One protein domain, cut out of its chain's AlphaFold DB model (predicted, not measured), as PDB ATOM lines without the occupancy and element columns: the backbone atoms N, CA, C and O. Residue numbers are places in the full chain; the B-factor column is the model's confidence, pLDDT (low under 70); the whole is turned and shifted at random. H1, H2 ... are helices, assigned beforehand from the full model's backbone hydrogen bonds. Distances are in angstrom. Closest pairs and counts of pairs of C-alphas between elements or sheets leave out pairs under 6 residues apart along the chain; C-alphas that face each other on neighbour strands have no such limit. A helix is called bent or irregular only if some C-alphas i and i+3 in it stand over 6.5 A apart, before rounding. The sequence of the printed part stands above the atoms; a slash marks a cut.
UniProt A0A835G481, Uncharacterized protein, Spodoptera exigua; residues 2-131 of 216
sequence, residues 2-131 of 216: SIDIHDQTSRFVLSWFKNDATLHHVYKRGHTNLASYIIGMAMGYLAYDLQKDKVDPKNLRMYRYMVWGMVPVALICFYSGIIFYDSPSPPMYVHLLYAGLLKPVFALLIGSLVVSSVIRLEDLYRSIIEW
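Overview. This is residues 2 to 131 of the 216 residues of an uncharacterized protein of Spodoptera exigua (UniProt A0A835G481). Three long helical parts, H3, H4 and the arm H5b of the bent helix H5, stand side by side in a row with H5b in the middle, while H1 sticks out at one end as a long arm. H2 joins H1 to the row, H5a leads into H5b, and the short H6 lies across H5b. The printed part has 130 residues with six named helices, H1 to H6 in order, and no named strand; its class is all helix. It is only just loose, close to extended, with a radius of gyration of the C-alphas of 20.6 A, and spans 68 by 34 by 27 A, the arm H1 adding to the length.

Arrangement. H1, residues 2 to 19, touches no helix; it is close to but not clearly touching H2, residues 21 to 27, where the C-alphas of Phe 17 and Leu 23 are closest at 7.2 A. H3, residues 31 to 52, touches H5b, residues 103 to 119, at a shallow tilt of 16 degrees, the same way; the closest C-alphas, of Ser 36 and Pro 104, are 5.0 A apart. H4, residues 57 to 84, touches H5b at a shallow tilt of 28 degrees, opposite ways, closest at the C-alphas of Met 70 and Leu 109, 5.9 A. H3 and H4 are apart. H5a, residues 92 to 100, is near H4. H6, residues 124 to 129, only just touches H5b, with 3 pairs of C-alphas within 8 A and residue 117 alone of H5b; the closest C-alphas, of Ser 117 and Arg 126, are 5.0 A apart. Every O i to N i+4 pair is within hydrogen-bond range in H2, H5a, H5b and H6, against 13 of 14 in H1, 16 of 18 in H3 and 13 of 24 in H4.

Along the chain. H1 begins at C-alpha 2 (201.929, 146.638, 190.455) and is 26.2 A long. H3 is 31.9 A long and irregular, with C-alphas 32 and 35 7.1 A apart. H4 is 40.9 A long and irregular, with C-alphas 59 and 62 8.0 A apart, and has a kink of 48 degrees near residue 64. H5, residues 92 to 119, was assigned as one helix by its hydrogen bonds but is bent, with C-alphas 100 and 103 7.0 A apart; H5b is 24.2 A long. H6 ends at C-alpha 129 (183.439, 184.182, 162.171).

Size, cuts and confidence. The C-alphas of Ser 2 and Asn 59 are the two farthest apart, 70.7 A. Residues 2 to 21, of which 2 to 19 belong to H1, and residues 85 to 93 stand free; the body without them spans 45 by 25 by 25 A. The printed part has no cut and no long link. The mean pLDDT of the printed part is 82.7, and residues 2 to 11, 13 to 14 and 27 are under 70.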
ATOM      1  N   SER A   2     202.495 145.394 191.036       49.53
ATOM      2  CA  SER A   2     201.929 146.638 190.455       49.53
ATOM      3  C   SER A   2     202.830 147.306 189.400       49.53
ATOM      4  O   SER A   2     202.325 147.932 188.472       49.53
ATOM      5  N   ILE A   3     204.155 147.148 189.515       53.62
ATOM      6  CA  ILE A   3     205.144 147.742 188.598       53.62
ATOM      7  C   ILE A   3     205.103 147.063 187.215       53.62
ATOM      8  O   ILE A   3     205.160 147.746 186.196       53.62
ATOM      9  N   ASP A   4     204.901 145.742 187.168       57.38
ATOM     10  CA  ASP A   4     204.896 144.968 185.916       57.38
ATOM     11  C   ASP A   4     203.678 145.276 185.028       57.38
ATOM     12  O   ASP A   4     203.796 145.366 183.807       57.38
ATOM     13  N   ILE A   5     202.512 145.523 185.638       58.16
ATOM     14  CA  ILE A   5     201.279 145.888 184.917       58.16
ATOM     15  C   ILE A   5     201.427 147.274 184.268       58.16
ATOM     16  O   ILE A   5     200.950 147.505 183.152       58.16
ATOM     17  N   HIS A   6     202.116 148.203 184.939       57.56
ATOM     18  CA  HIS A   6     202.375 149.532 184.389       57.56
ATOM     19  C   HIS A   6     203.381 149.490 183.224       57.56
ATOM     20  O   HIS A   6     203.169 150.160 182.211       57.56
ATOM     21  N   ASP A   7     204.423 148.652 183.306       61.81
ATOM     22  CA  ASP A   7     205.371 148.478 182.194       61.81
ATOM     23  C   ASP A   7     204.681 147.839 180.975       61.81
ATOM     24  O   ASP A   7     204.780 148.349 179.857       61.81
ATOM     25  N   GLN A   8     203.881 146.790 181.186       63.84
ATOM     26  CA  GLN A   8     203.185 146.086 180.107       63.84
ATOM     27  C   GLN A   8     202.138 146.960 179.391       63.84
ATOM     28  O   GLN A   8     202.075 146.960 178.158       63.84
ATOM     29  N   THR A   9     201.358 147.757 180.131       62.72
ATOM     30  CA  THR A   9     200.384 148.703 179.546       62.72
ATOM     31  C   THR A   9     201.078 149.826 178.774       62.72
ATOM     32  O   THR A   9     200.668 150.153 177.656       62.72
ATOM     33  N   SER A  10     202.185 150.366 179.297       63.56
ATOM     34  CA  SER A  10     202.959 151.401 178.602       63.56
ATOM     35  C   SER A  10     203.533 150.905 177.265       63.56
ATOM     36  O   SER A  10     203.443 151.609 176.253       63.56
ATOM     37  N   ARG A  11     204.044 149.664 177.224       67.19
ATOM     38  CA  ARG A  11     204.565 149.013 176.010       67.19
ATOM     39  C   ARG A  11     203.469 148.705 175.001       67.19
ATOM     40  O   ARG A  11     203.681 148.922 173.809       67.19
ATOM     41  N   PHE A  12     202.301 148.257 175.461       70.69
ATOM     42  CA  PHE A  12     201.145 148.031 174.596       70.69
ATOM     43  C   PHE A  12     200.718 149.324 173.892       70.69
ATOM     44  O   PHE A  12     200.649 149.362 172.664       70.69
ATOM     45  N   VAL A  13     200.536 150.416 174.637       67.88
ATOM     46  CA  VAL A  13     200.123 151.710 174.071       67.88
ATOM     47  C   VAL A  13     201.182 152.271 173.123       67.88
ATOM     48  O   VAL A  13     200.857 152.714 172.021       67.88
ATOM     49  N   LEU A  14     202.464 152.189 173.491       69.62
ATOM     50  CA  LEU A  14     203.577 152.526 172.598       69.62
ATOM     51  C   LEU A  14     203.542 151.713 171.299       69.62
ATOM     52  O   LEU A  14     203.761 152.274 170.227       69.62
ATOM     53  N   SER A  15     203.258 150.411 171.383       71.62
ATOM     54  CA  SER A  15     203.148 149.540 170.212       71.62
ATOM     55  C   SER A  15     201.957 149.918 169.329       71.62
ATOM     56  O   SER A  15     202.107 149.955 168.113       71.62
ATOM     57  N   TRP A  16     200.822 150.304 169.919       70.88
ATOM     58  CA  TRP A  16     199.638 150.750 169.187       70.88
ATOM     59  C   TRP A  16     199.916 152.039 168.403       70.88
ATOM     60  O   TRP A  16     199.750 152.063 167.189       70.88
ATOM     61  N   PHE A  17     200.481 153.071 169.045       71.94
ATOM     62  CA  PHE A  17     200.892 154.302 168.348       71.94
ATOM     63  C   PHE A  17     202.001 154.068 167.309       71.94
ATOM     64  O   PHE A  17     202.097 154.803 166.328       71.94
ATOM     65  N   LYS A  18     202.879 153.081 167.519       73.94
ATOM     66  CA  LYS A  18     203.958 152.768 166.571       73.94
ATOM     67  C   LYS A  18     203.443 152.027 165.337       73.94
ATOM     68  O   LYS A  18     203.951 152.279 164.244       73.94
ATOM     69  N   ASN A  19     202.471 151.137 165.524       75.88
ATOM     70  CA  ASN A  19     201.990 150.209 164.504       75.88
ATOM     71  C   ASN A  19     200.694 150.671 163.821       75.88
ATOM     72  O   ASN A  19     200.302 150.068 162.825       75.88
ATOM     73  N   ASP A  20     200.035 151.725 164.313       74.50
ATOM     74  CA  ASP A  20     198.846 152.270 163.662       74.50
ATOM     75  C   ASP A  20     199.197 152.909 162.305       74.50
ATOM     76  O   ASP A  20     199.878 153.940 162.208       74.50
ATOM     77  N   ALA A  21     198.725 152.270 161.234       73.12
ATOM     78  CA  ALA A  21     199.004 152.675 159.862       73.12
ATOM     79  C   ALA A  21     198.423 154.064 159.550       73.12
ATOM     80  O   ALA A  21     199.070 154.872 158.881       73.12
ATOM     81  N   THR A  22     197.239 154.386 160.074       71.19
ATOM     82  CA  THR A  22     196.575 155.676 159.842       71.19
ATOM     83  C   THR A  22     197.382 156.821 160.447       71.19
ATOM     84  O   THR A  22     197.672 157.817 159.775       71.19
ATOM     85  N   LEU A  23     197.836 156.666 161.689       71.94
ATOM     86  CA  LEU A  23     198.683 157.640 162.357       71.94
ATOM     87  C   LEU A  23     200.002 157.834 161.604       71.94
ATOM     88  O   LEU A  23     200.435 158.969 161.391       71.94
ATOM     89  N   HIS A  24     200.634 156.744 161.168       76.50
ATOM     90  CA  HIS A  24     201.933 156.812 160.507       76.50
ATOM     91  C   HIS A  24     201.854 157.421 159.101       76.50
ATOM     92  O   HIS A  24     202.728 158.203 158.713       76.50
ATOM     93  N   HIS A  25     200.830 157.061 158.327       75.88
ATOM     94  CA  HIS A  25     200.737 157.420 156.914       75.88
ATOM     95  C   HIS A  25     199.929 158.690 156.651       75.88
ATOM     96  O   HIS A  25     200.258 159.412 155.716       75.88
ATOM     97  N   VAL A  26     198.920 158.996 157.471       71.50
ATOM     98  CA  VAL A  26     197.976 160.099 157.214       71.50
ATOM     99  C   VAL A  26     198.154 161.263 158.186       71.50
ATOM    100  O   VAL A  26     197.964 162.418 157.801       71.50
ATOM    101  N   TYR A  27     198.492 160.988 159.449       69.62
ATOM    102  CA  TYR A  27     198.563 162.024 160.486       69.62
ATOM    103  C   TYR A  27     199.979 162.584 160.676       69.62
ATOM    104  O   TYR A  27     200.174 163.796 160.682       69.62
ATOM    105  N   LYS A  28     200.986 161.709 160.792       73.38
ATOM    106  CA  LYS A  28     202.372 162.088 161.114       73.38
ATOM    107  C   LYS A  28     203.120 162.736 159.943       73.38
ATOM    108  O   LYS A  28     204.049 163.514 160.151       73.38
ATOM    109  N   ARG A  29     202.767 162.389 158.705       78.31
ATOM    110  CA  ARG A  29     203.495 162.829 157.510       78.31
ATOM    111  C   ARG A  29     203.111 164.263 157.139       78.31
ATOM    112  O   ARG A  29     201.984 164.541 156.756       78.31
ATOM    113  N   GLY A  30     204.075 165.181 157.188       71.62
ATOM    114  CA  GLY A  30     203.840 166.582 156.812       71.62
ATOM    115  C   GLY A  30     203.383 166.753 155.357       71.62
ATOM    116  O   GLY A  30     202.499 167.560 155.077       71.62
ATOM    117  N   HIS A  31     203.905 165.936 154.435       78.25
ATOM    118  CA  HIS A  31     203.566 166.025 153.010       78.25
ATOM    119  C   HIS A  31     202.094 165.716 152.711       78.25
ATOM    120  O   HIS A  31     201.536 166.300 151.789       78.25
ATOM    121  N   THR A  32     201.420 164.882 153.514       77.81
ATOM    122  CA  THR A  32     199.983 164.607 153.325       77.81
ATOM    123  C   THR A  32     199.087 165.778 153.729       77.81
ATOM    124  O   THR A  32     197.902 165.774 153.417       77.81
ATOM    125  N   ASN A  33     199.636 166.785 154.417       80.62
ATOM    126  CA  ASN A  33     198.936 168.024 154.769       80.62
ATOM    127  C   ASN A  33     199.390 169.215 153.902       80.62
ATOM    128  O   ASN A  33     198.791 170.288 153.970       80.62
ATOM    129  N   LEU A  34     200.425 169.046 153.071       86.81
ATOM    130  CA  LEU A  34     201.004 170.124 152.264       86.81
ATOM    131  C   LEU A  34     199.979 170.752 151.312       86.81
ATOM    132  O   LEU A  34     199.909 171.973 151.218       86.81
ATOM    133  N   ALA A  35     199.143 169.935 150.669       88.69
ATOM    134  CA  ALA A  35     198.105 170.414 149.757       88.69
ATOM    135  C   ALA A  35     197.148 171.408 150.438       88.69
ATOM    136  O   ALA A  35     196.911 172.492 149.911       88.69
ATOM    137  N   SER A  36     196.661 171.091 151.645       88.75
ATOM    138  CA  SER A  36     195.800 172.001 152.412       88.75
ATOM    139  C   SER A  36     196.506 173.301 152.812       88.75
ATOM    140  O   SER A  36     195.871 174.354 152.798       88.75
ATOM    141  N   TYR A  37     197.811 173.262 153.111       89.38
ATOM    142  CA  TYR A  37     198.578 174.480 153.397       89.38
ATOM    143  C   TYR A  37     198.719 175.372 152.164       89.38
ATOM    144  O   TYR A  37     198.498 176.577 152.261       89.38
ATOM    145  N   ILE A  38     199.049 174.791 151.004       93.88
ATOM    146  CA  ILE A  38     199.167 175.530 149.740       93.88
ATOM    147  C   ILE A  38     197.829 176.176 149.378       93.88
ATOM    148  O   ILE A  38     197.794 177.362 149.063       93.88
ATOM    149  N   ILE A  39     196.729 175.426 149.488       94.50
ATOM    150  CA  ILE A  39     195.378 175.944 149.252       94.50
ATOM    151  C   ILE A  39     195.074 177.105 150.202       94.50
ATOM    152  O   ILE A  39     194.638 178.160 149.753       94.50
ATOM    153  N   GLY A  40     195.341 176.954 151.502       93.12
ATOM    154  CA  GLY A  40     195.120 178.022 152.478       93.12
ATOM    155  C   GLY A  40     195.914 179.293 152.160       93.12
ATOM    156  O   GLY A  40     195.359 180.390 152.205       93.12
ATOM    157  N   MET A  41     197.187 179.152 151.776       93.88
ATOM    158  CA  MET A  41     198.023 180.284 151.357       93.88
ATOM    159  C   MET A  41     197.499 180.943 150.076       93.88
ATOM    160  O   MET A  41     197.391 182.167 150.030       93.88
ATOM    161  N   ALA A  42     197.119 180.152 149.070       95.62
ATOM    162  CA  ALA A  42     196.554 180.659 147.821       95.62
ATOM    163  C   ALA A  42     195.246 181.430 148.058       95.62
ATOM    164  O   ALA A  42     195.067 182.518 147.520       95.62
ATOM    165  N   MET A  43     194.365 180.918 148.922       94.62
ATOM    166  CA  MET A  43     193.122 181.599 149.295       94.62
ATOM    167  C   MET A  43     193.381 182.884 150.089       94.62
ATOM    168  O   MET A  43     192.688 183.878 149.890       94.62
ATOM    169  N   GLY A  44     194.401 182.903 150.952       93.25
ATOM    170  CA  GLY A  44     194.832 184.120 151.641       93.25
ATOM    171  C   GLY A  44     195.350 185.193 150.679       93.25
ATOM    172  O   GLY A  44     194.999 186.363 150.820       93.25
ATOM    173  N   TYR A  45     196.131 184.795 149.672       94.44
ATOM    174  CA  TYR A  45     196.606 185.698 148.623       94.44
ATOM    175  C   TYR A  45     195.449 186.221 147.758       94.44
ATOM    176  O   TYR A  45     195.341 187.420 147.523       94.44
ATOM    177  N   LEU A  46     194.511 185.345 147.391       92.69
ATOM    178  CA  LEU A  46     193.290 185.729 146.688       92.69
ATOM    179  C   LEU A  46     192.458 186.744 147.493       92.69
ATOM    180  O   LEU A  46     191.981 187.726 146.932       92.69
ATOM    181  N   ALA A  47     192.300 186.546 148.807       91.94
ATOM    182  CA  ALA A  47     191.632 187.524 149.669       91.94
ATOM    183  C   ALA A  47     192.339 188.887 149.652       91.94
ATOM    184  O   ALA A  47     191.667 189.917 149.636       91.94
ATOM    185  N   TYR A  48     193.673 188.895 149.661       93.06
ATOM    186  CA  TYR A  48     194.464 190.121 149.618       93.06
ATOM    187  C   TYR A  48     194.269 190.889 148.303       93.06
ATOM    188  O   TYR A  48     193.999 192.091 148.334       93.06
ATOM    189  N   ASP A  49     194.324 190.202 147.161       91.62
ATOM    190  CA  ASP A  49     194.108 190.822 145.849       91.62
ATOM    191  C   ASP A  49     192.678 191.369 145.716       91.62
ATOM    192  O   ASP A  49     192.481 192.526 145.347       91.62
ATOM    193  N   LEU A  50     191.671 190.599 146.139       88.00
ATOM    194  CA  LEU A  50     190.268 191.030 146.092       88.00
ATOM    195  C   LEU A  50     189.985 192.233 147.007       88.00
ATOM    196  O   LEU A  50     189.152 193.083 146.675       88.00
ATOM    197  N   GLN A  51     190.685 192.343 148.142       88.06
ATOM    198  CA  GLN A  51     190.641 193.543 148.980       88.06
ATOM    199  C   GLN A  51     191.287 194.750 148.295       88.06
ATOM    200  O   GLN A  51     190.748 195.857 148.372       88.06
ATOM    201  N   LYS A  52     192.437 194.551 147.643       89.19
ATOM    202  CA  LYS A  52     193.177 195.609 146.946       89.19
ATOM    203  C   LYS A  52     192.374 196.185 145.779       89.19
ATOM    204  O   LYS A  52     192.317 197.406 145.632       89.19
ATOM    205  N   ASP A  53     191.702 195.322 145.026       85.56
ATOM    206  CA  ASP A  53     190.890 195.691 143.864       85.56
ATOM    207  C   ASP A  53     189.513 196.271 144.241       85.56
ATOM    208  O   ASP A  53     188.756 196.689 143.366       85.56
ATOM    209  N   LYS A  54     189.187 196.340 145.544       81.94
ATOM    210  CA  LYS A  54     187.929 196.885 146.092       81.94
ATOM    211  C   LYS A  54     186.687 196.322 145.395       81.94
ATOM    212  O   LYS A  54     185.773 197.066 145.042       81.94
ATOM    213  N   VAL A  55     186.658 195.006 145.193       79.50
ATOM    214  CA  VAL A  55     185.559 194.345 144.485       79.50
ATOM    215  C   VAL A  55     184.231 194.591 145.203       79.50
ATOM    216  O   VAL A  55     184.068 194.243 146.373       79.50
ATOM    217  N   ASP A  56     183.265 195.162 144.482       78.38
ATOM    218  CA  ASP A  56     181.937 195.432 145.021       78.38
ATOM    219  C   ASP A  56     181.157 194.125 145.277       78.38
ATOM    220  O   ASP A  56     180.888 193.367 144.335       78.38
ATOM    221  N   PRO A  57     180.667 193.878 146.510       75.44
ATOM    222  CA  PRO A  57     179.921 192.660 146.854       75.44
ATOM    223  C   PRO A  57     178.636 192.472 146.035       75.44
ATOM    224  O   PRO A  57     178.136 191.357 145.881       75.44
ATOM    225  N   LYS A  58     178.086 193.566 145.490       73.81
ATOM    226  CA  LYS A  58     176.858 193.557 144.682       73.81
ATOM    227  C   LYS A  58     177.020 192.759 143.386       73.81
ATOM    228  O   LYS A  58     176.072 192.083 142.991       73.81
ATOM    229  N   ASN A  59     178.211 192.774 142.787       78.00
ATOM    230  CA  ASN A  59     178.501 192.022 141.563       78.00
ATOM    231  C   ASN A  59     178.589 190.510 141.816       78.00
ATOM    232  O   ASN A  59     178.425 189.713 140.899       78.00
ATOM    233  N   LEU A  60     178.785 190.102 143.073       80.00
ATOM    234  CA  LEU A  60     178.979 188.710 143.473       80.00
ATOM    235  C   LEU A  60     177.735 188.097 144.136       80.00
ATOM    236  O   LEU A  60     177.819 187.048 144.775       80.00
ATOM    237  N   ARG A  61     176.554 188.704 143.960       75.56
ATOM    238  CA  ARG A  61     175.307 188.248 144.599       75.56
ATOM    239  C   ARG A  61     174.959 186.787 144.275       75.56
ATOM    240  O   ARG A  61     174.440 186.096 145.146       75.56
ATOM    241  N   MET A  62     175.284 186.298 143.074       80.00
ATOM    242  CA  MET A  62     175.084 184.889 142.695       80.00
ATOM    243  C   MET A  62     175.929 183.933 143.553       80.00
ATOM    244  O   MET A  62     175.437 182.895 143.993       80.00
ATOM    245  N   TYR A  63     177.168 184.318 143.874       83.00
ATOM    246  CA  TYR A  63     178.084 183.520 144.694       83.00
ATOM    247  C   TYR A  63     177.642 183.419 146.155       83.00
ATOM    248  O   TYR A  63     178.066 182.504 146.858       83.00
ATOM    249  N   ARG A  64     176.734 184.291 146.618       83.88
ATOM    250  CA  ARG A  64     176.166 184.201 147.968       83.88
ATOM    251  C   ARG A  64     175.497 182.846 148.207       83.88
ATOM    252  O   ARG A  64     175.723 182.245 149.250       83.88
ATOM    253  N   TYR A  65     174.746 182.323 147.237       85.56
ATOM    254  CA  TYR A  65     174.120 181.001 147.365       85.56
ATOM    255  C   TYR A  65     175.151 179.870 147.451       85.56
ATOM    256  O   TYR A  65     174.951 178.915 148.200       85.56
ATOM    257  N   MET A  66     176.285 179.998 146.753       86.56
ATOM    258  CA  MET A  66     177.378 179.027 146.857       86.56
ATOM    259  C   MET A  66     177.982 179.021 148.262       86.56
ATOM    260  O   MET A  66     178.210 177.948 148.810       86.56
ATOM    261  N   VAL A  67     178.174 180.195 148.875       87.38
ATOM    262  CA  VAL A  67     178.678 180.317 150.254       87.38
ATOM    263  C   VAL A  67     177.722 179.654 151.253       87.38
ATOM    264  O   VAL A  67     178.170 178.927 152.135       87.38
ATOM    265  N   TRP A  68     176.408 179.813 151.070       88.06
ATOM    266  CA  TRP A  68     175.394 179.103 151.863       88.06
ATOM    267  C   TRP A  68     175.469 177.580 151.726       88.06
ATOM    268  O   TRP A  68     175.275 176.866 152.706       88.06
ATOM    269  N   GLY A  69     175.812 177.073 150.541       89.06
ATOM    270  CA  GLY A  69     176.056 175.648 150.326       89.06
ATOM    271  C   GLY A  69     177.347 175.125 150.972       89.06
ATOM    272  O   GLY A  69     177.422 173.942 151.294       89.06
ATOM    273  N   MET A  70     178.351 175.978 151.212       89.88
ATOM    274  CA  MET A  70     179.659 175.536 151.720       89.88
ATOM    275  C   MET A  70     179.582 174.932 153.122       89.88
ATOM    276  O   MET A  70     180.235 173.922 153.373       89.88
ATOM    277  N   VAL A  71     178.794 175.513 154.035       89.50
ATOM    278  CA  VAL A  71     178.703 175.025 155.422       89.50
ATOM    279  C   VAL A  71     178.037 173.641 155.505       89.50
ATOM    280  O   VAL A  71     178.645 172.745 156.091       89.50
ATOM    281  N   PRO A  72     176.861 173.394 154.891       91.69
ATOM    282  CA  PRO A  72     176.284 172.052 154.816       91.69
ATOM    283  C   PRO A  72     177.226 171.034 154.171       91.69
ATOM    284  O   PRO A  72     177.386 169.936 154.697       91.69
ATOM    285  N   VAL A  73     177.899 171.398 153.073       92.44
ATOM    286  CA  VAL A  73     178.855 170.501 152.407       92.44
ATOM    287  C   VAL A  73     180.041 170.191 153.322       92.44
ATOM    288  O   VAL A  73     180.433 169.033 153.431       92.44
ATOM    289  N   ALA A  74     180.571 171.180 154.048       90.81
ATOM    290  CA  ALA A  74     181.639 170.965 155.020       90.81
ATOM    291  C   ALA A  74     181.205 170.031 156.163       90.81
ATOM    292  O   ALA A  74     181.982 169.167 156.569       90.81
ATOM    293  N   LEU A  75     179.961 170.148 156.644       90.31
ATOM    294  CA  LEU A  75     179.395 169.231 157.641       90.31
ATOM    295  C   LEU A  75     179.233 167.812 157.082       90.31
ATOM    296  O   LEU A  75     179.592 166.852 157.757       90.31
ATOM    297  N   ILE A  76     178.767 167.660 155.839       90.31
ATOM    298  CA  ILE A  76     178.693 166.351 155.173       90.31
ATOM    299  C   ILE A  76     180.092 165.745 155.044       90.31
ATOM    300  O   ILE A  76     180.281 164.584 155.394       90.31
ATOM    301  N   CYS A  77     181.094 166.520 154.616       88.75
ATOM    302  CA  CYS A  77     182.485 166.066 154.588       88.75
ATOM    303  C   CYS A  77     182.960 165.625 155.979       88.75
ATOM    304  O   CYS A  77     183.615 164.593 156.090       88.75
ATOM    305  N   PHE A  78     182.593 166.347 157.038       84.00
ATOM    306  CA  PHE A  78     182.948 165.982 158.408       84.00
ATOM    307  C   PHE A  78     182.324 164.643 158.842       84.00
ATOM    308  O   PHE A  78     183.021 163.787 159.381       84.00
ATOM    309  N   TYR A  79     181.038 164.420 158.551       85.12
ATOM    310  CA  TYR A  79     180.330 163.184 158.913       85.12
ATOM    311  C   TYR A  79     180.563 162.014 157.952       85.12
ATOM    312  O   TYR A  79     180.320 160.865 158.317       85.12
ATOM    313  N   SER A  80     181.070 162.274 156.747       86.75
ATOM    314  CA  SER A  80     181.286 161.256 155.713       86.75
ATOM    315  C   SER A  80     182.189 160.103 156.155       86.75
ATOM    316  O   SER A  80     182.094 159.018 155.597       86.75
ATOM    317  N   GLY A  81     183.024 160.300 157.182       80.19
ATOM    318  CA  GLY A  81     183.882 159.253 157.739       80.19
ATOM    319  C   GLY A  81     183.122 158.080 158.366       80.19
ATOM    320  O   GLY A  81     183.710 157.018 158.557       80.19
ATOM    321  N   ILE A  82     181.819 158.231 158.642       81.06
ATOM    322  CA  ILE A  82     180.988 157.164 159.213       81.06
ATOM    323  C   ILE A  82     180.944 155.907 158.330       81.06
ATOM    324  O   ILE A  82     180.886 154.800 158.852       81.06
ATOM    325  N   ILE A  83     181.086 156.066 157.008       81.50
ATOM    326  CA  ILE A  83     181.058 154.960 156.036       81.50
ATOM    327  C   ILE A  83     182.170 153.927 156.255       81.50
ATOM    328  O   ILE A  83     182.066 152.805 155.777       81.50
ATOM    329  N   PHE A  84     183.253 154.305 156.945       80.56
ATOM    330  CA  PHE A  84     184.367 153.402 157.245       80.56
ATOM    331  C   PHE A  84     184.146 152.577 158.513       80.56
ATOM    332  O   PHE A  84     184.922 151.661 158.774       80.56
ATOM    333  N   TYR A  85     183.118 152.903 159.297       74.81
ATOM    334  CA  TYR A  85     182.747 152.159 160.498       74.81
ATOM    335  C   TYR A  85     181.677 151.094 160.227       74.81
ATOM    336  O   TYR A  85     181.524 150.184 161.041       74.81
ATOM    337  N   ASP A  86     180.977 151.171 159.092       75.00
ATOM    338  CA  ASP A  86     180.019 150.147 158.677       75.00
ATOM    339  C   ASP A  86     180.714 148.909 158.091       75.00
ATOM    340  O   ASP A  86     181.768 148.977 157.453       75.00
ATOM    341  N   SER A  87     180.092 147.749 158.315       73.00
ATOM    342  CA  SER A  87     180.446 146.487 157.658       73.00
ATOM    343  C   SER A  87     179.405 146.168 156.584       73.00
ATOM    344  O   SER A  87     178.217 146.144 156.909       73.00
ATOM    345  N   PRO A  88     179.798 145.866 155.332       79.62
ATOM    346  CA  PRO A  88     181.160 145.637 154.835       79.62
ATOM    347  C   PRO A  88     181.954 146.925 154.563       79.62
ATOM    348  O   PRO A  88     181.392 147.942 154.166       79.62
ATOM    349  N   SER A  89     183.282 146.853 154.723       78.50
ATOM    350  CA  SER A  89     184.169 147.990 154.456       78.50
ATOM    351  C   SER A  89     184.092 148.450 152.993       78.50
ATOM    352  O   SER A  89     183.993 147.605 152.095       78.50
ATOM    353  N   PRO A  90     184.185 149.767 152.727       83.69
ATOM    354  CA  PRO A  90     184.168 150.291 151.370       83.69
ATOM    355  C   PRO A  90     185.284 149.710 150.479       83.69
ATOM    356  O   PRO A  90     186.341 149.304 150.964       83.69
ATOM    357  N   PRO A  91     185.109 149.713 149.148       87.69
ATOM    358  CA  PRO A  91     186.160 149.304 148.220       87.69
ATOM    359  C   PRO A  91     187.429 150.163 148.340       87.69
ATOM    360  O   PRO A  91     187.353 151.371 148.563       87.69
ATOM    361  N   MET A  92     188.602 149.582 148.060       85.12
ATOM    362  CA  MET A  92     189.913 150.248 148.195       85.12
ATOM    363  C   MET A  92     190.021 151.604 147.468       85.12
ATOM    364  O   MET A  92     190.675 152.524 147.962       85.12
ATOM    365  N   TYR A  93     189.361 151.771 146.317       87.75
ATOM    366  CA  TYR A  93     189.374 153.051 145.597       87.75
ATOM    367  C   TYR A  93     188.698 154.177 146.396       87.75
ATOM    368  O   TYR A  93     189.159 155.316 146.350       87.75
ATOM    369  N   VAL A  94     187.655 153.866 147.178       87.31
ATOM    370  CA  VAL A  94     186.982 154.831 148.061       87.31
ATOM    371  C   VAL A  94     187.933 155.270 149.167       87.31
ATOM    372  O   VAL A  94     188.041 156.463 149.433       87.31
ATOM    373  N   HIS A  95     188.688 154.336 149.753       83.00
ATOM    374  CA  HIS A  95     189.696 154.647 150.769       83.00
ATOM    375  C   HIS A  95     190.775 155.592 150.226       83.00
ATOM    376  O   HIS A  95     191.141 156.560 150.894       83.00
ATOM    377  N   LEU A  96     191.258 155.342 149.006       85.50
ATOM    378  CA  LEU A  96     192.285 156.169 148.376       85.50
ATOM    379  C   LEU A  96     191.774 157.581 148.063       85.50
ATOM    380  O   LEU A  96     192.432 158.564 148.412       85.50
ATOM    381  N   LEU A  97     190.595 157.688 147.438       87.88
ATOM    382  CA  LEU A  97     189.977 158.978 147.122       87.88
ATOM    383  C   LEU A  97     189.686 159.774 148.392       87.88
ATOM    384  O   LEU A  97     189.993 160.962 148.457       87.88
ATOM    385  N   TYR A  98     189.153 159.115 149.419       86.94
ATOM    386  CA  TYR A  98     188.858 159.745 150.696       86.94
ATOM    387  C   TYR A  98     190.125 160.261 151.385       86.94
ATOM    388  O   TYR A  98     190.196 161.431 151.760       86.94
ATOM    389  N   ALA A  99     191.160 159.424 151.491       82.81
ATOM    390  CA  ALA A  99     192.421 159.797 152.126       82.81
ATOM    391  C   ALA A  99     193.145 160.939 151.393       82.81
ATOM    392  O   ALA A  99     193.790 161.768 152.039       82.81
ATOM    393  N   GLY A 100     193.040 160.992 150.060       85.25
ATOM    394  CA  GLY A 100     193.693 162.010 149.235       85.25
ATOM    395  C   GLY A 100     192.926 163.330 149.124       85.25
ATOM    396  O   GLY A 100     193.537 164.395 149.189       85.25
ATOM    397  N   LEU A 101     191.601 163.282 148.954       88.12
ATOM    398  CA  LEU A 101     190.797 164.453 148.579       88.12
ATOM    399  C   LEU A 101     190.086 165.125 149.747       88.12
ATOM    400  O   LEU A 101     189.840 166.328 149.670       88.12
ATOM    401  N   LEU A 102     189.787 164.407 150.832       89.56
ATOM    402  CA  LEU A 102     189.010 164.978 151.932       89.56
ATOM    403  C   LEU A 102     189.668 166.245 152.497       89.56
ATOM    404  O   LEU A 102     189.007 167.270 152.641       89.56
ATOM    405  N   LYS A 103     190.978 166.198 152.781       87.81
ATOM    406  CA  LYS A 103     191.707 167.338 153.363       87.81
ATOM    407  C   LYS A 103     191.784 168.541 152.404       87.81
ATOM    408  O   LYS A 103     191.435 169.634 152.844       87.81
ATOM    409  N   PRO A 104     192.189 168.396 151.121       91.62
ATOM    410  CA  PRO A 104     192.151 169.500 150.158       91.62
ATOM    411  C   PRO A 104     190.756 170.090 149.938       91.62
ATOM    412  O   PRO A 104     190.614 171.310 149.937       91.62
ATOM    413  N   VAL A 105     189.726 169.250 149.787       92.44
ATOM    414  CA  VAL A 105     188.343 169.712 149.584       92.44
ATOM    415  C   VAL A 105     187.869 170.496 150.801       92.44
ATOM    416  O   VAL A 105     187.360 171.605 150.660       92.44
ATOM    417  N   PHE A 106     188.111 169.978 152.005       91.38
ATOM    418  CA  PHE A 106     187.771 170.686 153.233       91.38
ATOM    419  C   PHE A 106     188.537 172.013 153.361       91.38
ATOM    420  O   PHE A 106     187.948 173.033 153.712       91.38
ATOM    421  N   ALA A 107     189.823 172.040 152.998       92.38
ATOM    422  CA  ALA A 107     190.617 173.268 152.977       92.38
ATOM    423  C   ALA A 107     190.079 174.306 151.978       92.38
ATOM    424  O   ALA A 107     190.045 175.490 152.306       92.38
ATOM    425  N   LEU A 108     189.614 173.884 150.797       93.62
ATOM    426  CA  LEU A 108     188.976 174.771 149.817       93.62
ATOM    427  C   LEU A 108     187.660 175.347 150.341       93.62
ATOM    428  O   LEU A 108     187.423 176.543 150.181       93.62
ATOM    429  N   LEU A 109     186.824 174.527 150.984       93.25
ATOM    430  CA  LEU A 109     185.555 174.971 151.565       93.25
ATOM    431  C   LEU A 109     185.785 176.023 152.655       93.25
ATOM    432  O   LEU A 109     185.214 177.111 152.595       93.25
ATOM    433  N   ILE A 110     186.672 175.734 153.613       91.88
ATOM    434  CA  ILE A 110     186.998 176.665 154.701       91.88
ATOM    435  C   ILE A 110     187.699 177.918 154.165       91.88
ATOM    436  O   ILE A 110     187.333 179.030 154.539       91.88
ATOM    437  N   GLY A 111     188.665 177.766 153.256       92.25
ATOM    438  CA  GLY A 111     189.359 178.893 152.634       92.25
ATOM    439  C   GLY A 111     188.401 179.816 151.882       92.25
ATOM    440  O   GLY A 111     188.465 181.031 152.042       92.25
ATOM    441  N   SER A 112     187.455 179.251 151.127       91.88
ATOM    442  CA  SER A 112     186.438 180.023 150.403       91.88
ATOM    443  C   SER A 112     185.485 180.745 151.351       91.88
ATOM    444  O   SER A 112     185.156 181.908 151.120       91.88
ATOM    445  N   LEU A 113     185.097 180.101 152.457       92.19
ATOM    446  CA  LEU A 113     184.282 180.725 153.498       92.19
ATOM    447  C   LEU A 113     185.004 181.928 154.129       92.19
ATOM    448  O   LEU A 113     184.406 182.995 154.288       92.19
ATOM    449  N   VAL A 114     186.305 181.805 154.411       91.56
ATOM    450  CA  VAL A 114     187.123 182.917 154.921       91.56
ATOM    451  C   VAL A 114     187.212 184.050 153.895       91.56
ATOM    452  O   VAL A 114     186.905 185.189 154.241       91.56
ATOM    453  N   VAL A 115     187.542 183.760 152.632       91.94
ATOM    454  CA  VAL A 115     187.598 184.772 151.554       91.94
ATOM    455  C   VAL A 115     186.251 185.490 151.402       91.94
ATOM    456  O   VAL A 115     186.201 186.718 151.334       91.94
ATOM    457  N   SER A 116     185.143 184.746 151.422       89.75
ATOM    458  CA  SER A 116     183.797 185.321 151.320       89.75
ATOM    459  C   SER A 116     183.452 186.253 152.487       89.75
ATOM    460  O   SER A 116     182.816 187.291 152.284       89.75
ATOM    461  N   SER A 117     183.929 185.922 153.691       89.69
ATOM    462  CA  SER A 117     183.770 186.753 154.888       89.69
ATOM    463  C   SER A 117     184.588 188.038 154.775       89.69
ATOM    464  O   SER A 117     184.091 189.117 155.090       89.69
ATOM    465  N   VAL A 118     185.809 187.939 154.242       89.44
ATOM    466  CA  VAL A 118     186.709 189.077 154.019       89.44
ATOM    467  C   VAL A 118     186.124 190.095 153.031       89.44
ATOM    468  O   VAL A 118     186.187 191.299 153.283       89.44
ATOM    469  N   ILE A 119     185.514 189.625 151.939       88.50
ATOM    470  CA  ILE A 119     184.877 190.474 150.910       88.50
ATOM    471  C   ILE A 119     183.500 190.982 151.369       88.50
ATOM    472  O   ILE A 119     182.925 191.870 150.748       88.50
ATOM    473  N   ARG A 120     182.974 190.472 152.492       87.12
ATOM    474  CA  ARG A 120     181.647 190.811 153.033       87.12
ATOM    475  C   ARG A 120     180.507 190.437 152.079       87.12
ATOM    476  O   ARG A 120     179.580 191.215 151.866       87.12
ATOM    477  N   LEU A 121     180.574 189.234 151.504       84.69
ATOM    478  CA  LEU A 121     179.525 188.706 150.617       84.69
ATOM    479  C   LEU A 121     178.221 188.362 151.350       84.69
ATOM    480  O   LEU A 121     177.146 188.352 150.748       84.69
ATOM    481  N   GLU A 122     178.322 188.022 152.630       84.12
ATOM    482  CA  GLU A 122     177.244 187.446 153.425       84.12
ATOM    483  C   GLU A 122     177.434 187.859 154.891       84.12
ATOM    484  O   GLU A 122     178.567 187.914 155.369       84.12
ATOM    485  N   ASP A 123     176.345 188.185 155.592       84.31
ATOM    486  CA  ASP A 123     176.423 188.732 156.952       84.31
ATOM    487  C   ASP A 123     176.287 187.661 158.045       84.31
ATOM    488  O   ASP A 123     176.836 187.844 159.131       84.31
ATOM    489  N   LEU A 124     175.600 186.538 157.790       87.31
ATOM    490  CA  LEU A 124     175.349 185.525 158.819       87.31
ATOM    491  C   LEU A 124     176.634 184.798 159.224       87.31
ATOM    492  O   LEU A 124     177.032 184.848 160.390       87.31
ATOM    493  N   TYR A 125     177.306 184.139 158.277       87.88
ATOM    494  CA  TYR A 125     178.547 183.419 158.568       87.88
ATOM    495  C   TYR A 125     179.648 184.366 159.006       87.88
ATOM    496  O   TYR A 125     180.419 184.045 159.909       87.88
ATOM    497  N   ARG A 126     179.680 185.564 158.425       88.75
ATOM    498  CA  ARG A 126     180.618 186.607 158.815       88.75
ATOM    499  C   ARG A 126     180.425 187.028 160.267       88.75
ATOM    500  O   ARG A 126     181.411 187.103 160.988       88.75
ATOM    501  N   SER A 127     179.190 187.257 160.714       89.38
ATOM    502  CA  SER A 127     178.899 187.605 162.112       89.38
ATOM    503  C   SER A 127     179.417 186.537 163.076       89.38
ATOM    504  O   SER A 127     180.026 186.855 164.097       89.38
ATOM    505  N   ILE A 128     179.263 185.260 162.707       90.81
ATOM    506  CA  ILE A 128     179.792 184.141 163.487       90.81
ATOM    507  C   ILE A 128     181.324 184.156 163.474       90.81
ATOM    508  O   ILE A 128     181.920 184.076 164.539       90.81
ATOM    509  N   ILE A 129     181.972 184.272 162.313       88.50
ATOM    510  CA  ILE A 129     183.439 184.182 162.171       88.50
ATOM    511  C   ILE A 129     184.158 185.393 162.788       88.50
ATOM    512  O   ILE A 129     185.193 185.236 163.432       88.50
ATOM    513  N   GLU A 130     183.610 186.601 162.640       89.56
ATOM    514  CA  GLU A 130     184.160 187.841 163.209       89.56
ATOM    515  C   GLU A 130     183.849 187.995 164.706       89.56
ATOM    516  O   GLU A 130     184.253 188.979 165.337       89.56
ATOM    517  N   TRP A 131     183.141 187.036 165.309       92.75
ATOM    518  CA  TRP A 131     182.728 187.150 166.695       92.75
ATOM    519  C   TRP A 131     183.937 187.242 167.634       92.75
ATOM    520  O   TRP A 131     184.817 186.381 167.666       92.75
TER     521      TRP A 131